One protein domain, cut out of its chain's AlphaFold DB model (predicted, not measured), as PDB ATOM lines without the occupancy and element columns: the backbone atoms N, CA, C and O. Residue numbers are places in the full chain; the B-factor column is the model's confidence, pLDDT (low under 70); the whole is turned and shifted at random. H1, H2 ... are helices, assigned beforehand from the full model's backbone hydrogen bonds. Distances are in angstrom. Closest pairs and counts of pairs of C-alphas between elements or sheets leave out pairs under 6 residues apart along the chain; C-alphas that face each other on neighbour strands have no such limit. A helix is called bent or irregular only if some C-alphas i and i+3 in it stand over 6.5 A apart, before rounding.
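AT A GLANCE: This is residues 41 to 97 of the 368 residues of an uncharacterized protein of Pseudogymnoascus sp. VKM F-3775 (UniProt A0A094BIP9). Look for three helices packed in a small compact cluster, their centres making a triangle: H1 slants across the later part of H3, touching its residues 87 to 95, while the shorter H2 is set crosswise to both and packs on H3. H3 is not one straight rod but has a sharp kink near residue 84. The printed part has 57 residues with three named helices, in the order H1, H2, H3, and no named strand; the class is all helix. The whole is compact and rounded, with a radius of gyration of the C-alphas of 10.1 A and spans of 26 by 24 by 19 A.

IN THESE COORDINATES: Find C-alpha 41 at (212.465, 134.686, 78.044); from there H1, residues 41 to 55, runs 21.0 A to C-alpha 55 at (204.440, 147.636, 92.568). Next comes H2, residues 63 to 72, 14.2 A long. H3, residues 77 to 96, spans 23.7 A and ends at C-alpha 96 at (212.419, 143.126, 99.832).

HOW THE PARTS SIT: Start with H3, which is irregular: C-alphas 82 and 85 are 7.8 A apart, and a kink of 82 degrees lies near residue 84. H1 touches H3, which meets it with residues 87 to 95 alone; the closest C-alphas, those of Val 54 and Arg 95, are 6.0 A apart. These two helices run the same way at a steep tilt of 45 degrees. H2 touches H3, with the C-alphas of Arg 71 and Val 77 closest at 6.1 A; their lines are only just about perpendicular, at 73 degrees. H1 and H2 are close but not clearly touching, the closest C-alphas being those of Thr 49 and Leu 70 at 7.5 A, and they stand about perpendicular at 74 degrees. In the backbones of H1 and H2 every O i to N i+4 pair is within hydrogen-bond range; in H3 it is 12 of 16.

THE WHOLE: Look to Ala 78 and Glu 97 for the two C-alphas farthest apart, at 27.6 A. The printed part has no cut. The link from H1 to H2 is short, with 7 residues, and the link from H2 to H3 is tight, with 4 residues. The mean pLDDT of the printed part is 91.4, and no printed residue is under 70.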
ATOM      1  N   THR A  41     213.621 133.861  78.435       94.19
ATOM      2  CA  THR A  41     212.465 134.686  78.044       94.19
ATOM      3  C   THR A  41     211.282 134.494  78.988       94.19
ATOM      4  O   THR A  41     210.616 135.445  79.382       94.19
ATOM      5  N   ARG A  42     211.027 133.248  79.389       94.94
ATOM      6  CA  ARG A  42     209.930 132.907  80.289       94.94
ATOM      7  C   ARG A  42     210.198 133.373  81.715       94.94
ATOM      8  O   ARG A  42     209.288 133.864  82.374       94.94
ATOM      9  N   TRP A  43     211.441 133.248  82.177       95.38
ATOM     10  CA  TRP A  43     211.853 133.797  83.466       95.38
ATOM     11  C   TRP A  43     211.667 135.314  83.502       95.38
ATOM     12  O   TRP A  43     211.086 135.818  84.454       95.38
ATOM     13  N   ASP A  44     212.068 136.031  82.452       93.81
ATOM     14  CA  ASP A  44     211.932 137.489  82.373       93.81
ATOM     15  C   ASP A  44     210.457 137.940  82.398       93.81
ATOM     16  O   ASP A  44     210.122 138.902  83.090       93.81
ATOM     17  N   ILE A  45     209.552 137.194  81.751       95.94
ATOM     18  CA  ILE A  45     208.099 137.430  81.837       95.94
ATOM     19  C   ILE A  45     207.586 137.234  83.271       95.94
ATOM     20  O   ILE A  45     206.840 138.074  83.783       95.94
ATOM     21  N   ILE A  46     208.002 136.159  83.950       96.56
ATOM     22  CA  ILE A  46     207.634 135.924  85.354       96.56
ATOM     23  C   ILE A  46     208.157 137.063  86.229       96.56
ATOM     24  O   ILE A  46     207.399 137.598  87.034       96.56
ATOM     25  N   LYS A  47     209.409 137.497  86.042       94.69
ATOM     26  CA  LYS A  47     209.969 138.624  86.798       94.69
ATOM     27  C   LYS A  47     209.157 139.897  86.618       94.69
ATOM     28  O   LYS A  47     208.830 140.537  87.609       94.69
ATOM     29  N   ALA A  48     208.819 140.254  85.379       92.25
ATOM     30  CA  ALA A  48     208.013 141.436  85.090       92.25
ATOM     31  C   ALA A  48     206.628 141.352  85.754       92.25
ATOM     32  O   ALA A  48     206.165 142.318  86.355       92.25
ATOM     33  N   THR A  49     206.008 140.170  85.723       96.38
ATOM     34  CA  THR A  49     204.695 139.907  86.334       96.38
ATOM     35  C   THR A  49     204.734 140.022  87.863       96.38
ATOM     36  O   THR A  49     203.826 140.593  88.472       96.38
ATOM     37  N   LEU A  50     205.797 139.509  88.493       95.50
ATOM     38  CA  LEU A  50     206.024 139.613  89.935       95.50
ATOM     39  C   LEU A  50     206.361 141.044  90.358       95.50
ATOM     40  O   LEU A  50     205.822 141.514  91.353       95.50
ATOM     41  N   ASN A  51     207.181 141.757  89.585       87.31
ATOM     42  CA  ASN A  51     207.439 143.180  89.807       87.31
ATOM     43  C   ASN A  51     206.146 143.985  89.746       87.31
ATOM     44  O   ASN A  51     205.874 144.764  90.649       87.31
ATOM     45  N   HIS A  52     205.300 143.734  88.745       89.62
ATOM     46  CA  HIS A  52     203.988 144.365  88.669       89.62
ATOM     47  C   HIS A  52     203.138 144.084  89.918       89.62
ATOM     48  O   HIS A  52     202.541 145.012  90.455       89.62
ATOM     49  N   ALA A  53     203.118 142.846  90.430       92.06
ATOM     50  CA  ALA A  53     202.418 142.530  91.680       92.06
ATOM     51  C   ALA A  53     202.953 143.351  92.861       92.06
ATOM     52  O   ALA A  53     202.178 143.936  93.613       92.06
ATOM     53  N   VAL A  54     204.278 143.412  92.994       86.81
ATOM     54  CA  VAL A  54     204.976 144.115  94.074       86.81
ATOM     55  C   VAL A  54     204.746 145.628  94.009       86.81
ATOM     56  O   VAL A  54     204.547 146.246  95.057       86.81
ATOM     57  N   THR A  55     204.735 146.214  92.809       75.88
ATOM     58  CA  THR A  55     204.440 147.636  92.568       75.88
ATOM     59  C   THR A  55     202.962 147.953  92.781       75.88
ATOM     60  O   THR A  55     202.634 149.000  93.326       75.88
ATOM     61  N   ALA A  56     202.064 147.030  92.429       80.94
ATOM     62  CA  ALA A  56     200.629 147.149  92.687       80.94
ATOM     63  C   ALA A  56     200.245 146.882  94.157       80.94
ATOM     64  O   ALA A  56     199.059 146.823  94.473       80.94
ATOM     65  N   GLY A  57     201.219 146.666  95.050       80.12
ATOM     66  CA  GLY A  57     200.973 146.391  96.467       80.12
ATOM     67  C   GLY A  57     200.348 145.022  96.752       80.12
ATOM     68  O   GLY A  57     199.884 144.791  97.865       80.12
ATOM     69  N   LYS A  58     200.332 144.093  95.785       89.44
ATOM     70  CA  LYS A  58     199.813 142.738  96.002       89.44
ATOM     71  C   LYS A  58     200.772 141.936  96.880       89.44
ATOM     72  O   LYS A  58     201.942 141.720  96.542       89.44
ATOM     73  N   LEU A  59     200.248 141.467  98.006       86.56
ATOM     74  CA  LEU A  59     200.942 140.589  98.935       86.56
ATOM     75  C   LEU A  59     200.431 139.161  98.743       86.56
ATOM     76  O   LEU A  59     199.227 138.944  98.696       86.56
ATOM     77  N   PHE A  60     201.358 138.215  98.614       91.38
ATOM     78  CA  PHE A  60     201.061 136.787  98.596       91.38
ATOM     79  C   PHE A  60     201.657 136.168  99.856       91.38
ATOM     80  O   PHE A  60     202.874 136.225 100.069       91.38
ATOM     81  N   GLU A  61     200.802 135.611 100.703       85.94
ATOM     82  CA  GLU A  61     201.202 134.934 101.940       85.94
ATOM     83  C   GLU A  61     201.540 133.465 101.689       85.94
ATOM     84  O   GLU A  61     202.323 132.859 102.423       85.94
ATOM     85  N   SER A  62     200.996 132.903 100.609       88.62
ATOM     86  CA  SER A  62     201.165 131.507 100.240       88.62
ATOM     87  C   SER A  62     201.639 131.328  98.796       88.62
ATOM     88  O   SER A  62     201.396 132.143  97.902       88.62
ATOM     89  N   VAL A  63     202.298 130.194  98.535       91.12
ATOM     90  CA  VAL A  63     202.635 129.766  97.166       91.12
ATOM     91  C   VAL A  63     201.362 129.568  96.335       91.12
ATOM     92  O   VAL A  63     201.385 129.765  95.124       91.12
ATOM     93  N   THR A  64     200.247 129.200  96.974       93.44
ATOM     94  CA  THR A  64     198.950 129.018  96.318       93.44
ATOM     95  C   THR A  64     198.438 130.331  95.742       93.44
ATOM     96  O   THR A  64     198.197 130.382  94.543       93.44
ATOM     97  N   GLU A  65     198.379 131.409  96.524       94.25
ATOM     98  CA  GLU A  65     197.967 132.730  96.020       94.25
ATOM     99  C   GLU A  65     198.860 133.210  94.874       94.25
ATOM    100  O   GLU A  65     198.373 133.695  93.853       94.25
ATOM    101  N   LEU A  66     200.177 133.011  94.996       95.75
ATOM    102  CA  LEU A  66     201.102 133.390  93.935       95.75
ATOM    103  C   LEU A  66     200.881 132.573  92.648       95.75
ATOM    104  O   LEU A  66     201.012 133.102  91.542       95.75
ATOM    105  N   ARG A  67     200.520 131.288  92.775       96.25
ATOM    106  CA  ARG A  67     200.122 130.438  91.642       96.25
ATOM    107  C   ARG A  67     198.856 130.955  90.979       96.25
ATOM    108  O   ARG A  67     198.809 130.998  89.752       96.25
ATOM    109  N   GLU A  68     197.851 131.331  91.766       96.81
ATOM    110  CA  GLU A  68     196.595 131.864  91.236       96.81
ATOM    111  C   GLU A  68     196.823 133.179  90.499       96.81
ATOM    112  O   GLU A  68     196.368 133.322  89.368       96.81
ATOM    113  N   TYR A  69     197.635 134.073  91.061       96.94
ATOM    114  CA  TYR A  69     197.992 135.323  90.402       96.94
ATOM    115  C   TYR A  69     198.753 135.107  89.087       96.94
ATOM    116  O   TYR A  69     198.438 135.726  88.072       96.94
ATOM    117  N   LEU A  70     199.742 134.205  89.058       97.06
ATOM    118  CA  LEU A  70     200.461 133.901  87.816       97.06
ATOM    119  C   LEU A  70     199.546 133.234  86.777       97.06
ATOM    120  O   LEU A  70     199.683 133.516  85.588       97.06
ATOM    121  N   ARG A  71     198.586 132.407  87.209       97.25
ATOM    122  CA  ARG A  71     197.545 131.832  86.340       97.25
ATOM    123  C   ARG A  71     196.664 132.919  85.726       97.25
ATOM    124  O   ARG A  71     196.434 132.890  84.522       97.25
ATOM    125  N   GLU A  72     196.203 133.877  86.531       97.31
ATOM    126  CA  GLU A  72     195.421 135.037  86.073       97.31
ATOM    127  C   GLU A  72     196.212 135.913  85.096       97.31
ATOM    128  O   GLU A  72     195.657 136.411  84.120       97.31
ATOM    129  N   ALA A  73     197.527 136.030  85.294       96.69
ATOM    130  CA  ALA A  73     198.447 136.699  84.375       96.69
ATOM    131  C   ALA A  73     198.789 135.871  83.112       96.69
ATOM    132  O   ALA A  73     199.740 136.191  82.394       96.69
ATOM    133  N   GLY A  74     198.056 134.784  82.845       97.00
ATOM    134  CA  GLY A  74     198.211 133.949  81.652       97.00
ATOM    135  C   GLY A  74     199.416 133.004  81.675       97.00
ATOM    136  O   GLY A  74     199.787 132.467  80.632       97.00
ATOM    137  N   GLN A  75     200.052 132.785  82.830       96.75
ATOM    138  CA  GLN A  75     201.167 131.844  82.944       96.75
ATOM    139  C   GLN A  75     200.668 130.409  83.139       96.75
ATOM    140  O   GLN A  75     199.835 130.113  83.996       96.75
ATOM    141  N   GLU A  76     201.243 129.473  82.387       96.00
ATOM    142  CA  GLU A  76     200.949 128.043  82.517       96.00
ATOM    143  C   GLU A  76     201.607 127.440  83.780       96.00
ATOM    144  O   GLU A  76     202.716 126.896  83.743       96.00
ATOM    145  N   VAL A  77     200.901 127.522  84.911       95.56
ATOM    146  CA  VAL A  77     201.337 127.107  86.263       95.56
ATOM    147  C   VAL A  77     201.869 125.670  86.328       95.56
ATOM    148  O   VAL A  77     202.834 125.412  87.049       95.56
ATOM    149  N   ALA A  78     201.284 124.738  85.566       94.56
ATOM    150  CA  ALA A  78     201.685 123.326  85.566       94.56
ATOM    151  C   ALA A  78     203.156 123.148  85.160       94.56
ATOM    152  O   ALA A  78     203.922 122.448  85.819       94.56
ATOM    153  N   SER A  79     203.584 123.870  84.128       93.88
ATOM    154  CA  SER A  79     204.967 123.836  83.646       93.88
ATOM    155  C   SER A  79     205.962 124.596  84.543       93.88
ATOM    156  O   SER A  79     207.172 124.458  84.376       93.88
ATOM    157  N   LEU A  80     205.469 125.373  85.516       94.50
ATOM    158  CA  LEU A  80     206.281 126.042  86.536       94.50
ATOM    159  C   LEU A  80     206.472 125.189  87.797       94.50
ATOM    160  O   LEU A  80     207.246 125.580  88.670       94.50
ATOM    161  N   SER A  81     205.817 124.020  87.879       94.06
ATOM    162  CA  SER A  81     205.872 123.113  89.033       94.06
ATOM    163  C   SER A  81     207.280 122.914  89.626       94.06
ATOM    164  O   SER A  81     207.425 123.062  90.840       94.06
ATOM    165  N   PRO A  82     208.333 122.641  88.828       94.69
ATOM    166  CA  PRO A  82     209.670 122.402  89.372       94.69
ATOM    167  C   PRO A  82     210.439 123.677  89.766       94.69
ATOM    168  O   PRO A  82     211.533 123.575  90.316       94.69
ATOM    169  N   TYR A  83     209.908 124.876  89.502       95.19
ATOM    170  CA  TYR A  83     210.576 126.151  89.802       95.19
ATOM    171  C   TYR A  83     209.866 126.977  90.876       95.19
ATOM    172  O   TYR A  83     210.305 128.096  91.134       95.19
ATOM    173  N   TRP A  84     208.797 126.471  91.506       93.56
ATOM    174  CA  TRP A  84     208.023 127.249  92.483       93.56
ATOM    175  C   TRP A  84     208.867 127.799  93.623       93.56
ATOM    176  O   TRP A  84     208.696 128.964  93.962       93.56
ATOM    177  N   ASP A  85     209.829 127.035  94.135       87.88
ATOM    178  CA  ASP A  85     210.721 127.522  95.191       87.88
ATOM    179  C   ASP A  85     211.572 128.703  94.709       87.88
ATOM    180  O   ASP A  85     211.692 129.710  95.404       87.88
ATOM    181  N   LYS A  86     212.105 128.636  93.480       93.69
ATOM    182  CA  LYS A  86     212.874 129.737  92.875       93.69
ATOM    183  C   LYS A  86     211.996 130.958  92.603       93.69
ATOM    184  O   LYS A  86     212.427 132.077  92.861       93.69
ATOM    185  N   ILE A  87     210.783 130.753  92.086       95.25
ATOM    186  CA  ILE A  87     209.808 131.816  91.797       95.25
ATOM    187  C   ILE A  87     209.392 132.509  93.093       95.25
ATOM    188  O   ILE A  87     209.435 133.733  93.170       95.25
ATOM    189  N   PHE A  88     209.025 131.739  94.116       91.69
ATOM    190  CA  PHE A  88     208.586 132.267  95.401       91.69
ATOM    191  C   PHE A  88     209.729 132.979  96.123       91.69
ATOM    192  O   PHE A  88     209.553 134.094  96.602       91.69
ATOM    193  N   HIS A  89     210.935 132.407  96.117       87.56
ATOM    194  CA  HIS A  89     212.109 133.071  96.674       87.56
ATOM    195  C   HIS A  89     212.449 134.370  95.929       87.56
ATOM    196  O   HIS A  89     212.787 135.367  96.560       87.56
ATOM    197  N   PHE A  90     212.318 134.394  94.599       92.38
ATOM    198  CA  PHE A  90     212.499 135.612  93.813       92.38
ATOM    199  C   PHE A  90     211.407 136.652  94.098       92.38
ATOM    200  O   PHE A  90     211.727 137.826  94.237       92.38
ATOM    201  N   TYR A  91     210.145 136.242  94.254       93.38
ATOM    202  CA  TYR A  91     209.063 137.126  94.697       93.38
ATOM    203  C   TYR A  91     209.360 137.737  96.068       93.38
ATOM    204  O   TYR A  91     209.243 138.947  96.231       93.38
ATOM    205  N   LEU A  92     209.803 136.926  97.034       85.81
ATOM    206  CA  LEU A  92     210.238 137.425  98.335       85.81
ATOM    207  C   LEU A  92     211.398 138.406  98.164       85.81
ATOM    208  O   LEU A  92     211.345 139.499  98.706       85.81
ATOM    209  N   LYS A  93     212.403 138.079  97.347       86.56
ATOM    210  CA  LYS A  93     213.515 138.992  97.069       86.56
ATOM    211  C   LYS A  93     213.029 140.325  96.501       86.56
ATOM    212  O   LYS A  93     213.419 141.350  97.033       86.56
ATOM    213  N   LEU A  94     212.149 140.320  95.499       84.62
ATOM    214  CA  LEU A  94     211.564 141.537  94.922       84.62
ATOM    215  C   LEU A  94     210.746 142.330  95.937       84.62
ATOM    216  O   LEU A  94     210.818 143.552  95.977       84.62
ATOM    217  N   ARG A  95     209.980 141.638  96.784       81.00
ATOM    218  CA  ARG A  95     209.234 142.263  97.880       81.00
ATOM    219  C   ARG A  95     210.167 143.019  98.827       81.00
ATOM    220  O   ARG A  95     209.719 143.968  99.466       81.00
ATOM    221  N   TRP A  96     211.422 142.596  98.917       72.69
ATOM    222  CA  TRP A  96     212.419 143.126  99.832       72.69
ATOM    223  C   TRP A  96     213.556 143.899  99.160       72.69
ATOM    224  O   TRP A  96     214.445 144.376  99.867       72.69
ATOM    225  N   GLU A  97     213.552 144.029  97.832       71.69
ATOM    226  CA  GLU A  97     214.485 144.902  97.130       71.69
ATOM    227  C   GLU A  97     214.077 146.363  97.394       71.69
ATOM    228  O   GLU A  97     212.882 146.684  97.387       71.69
TER     229      GLU A  97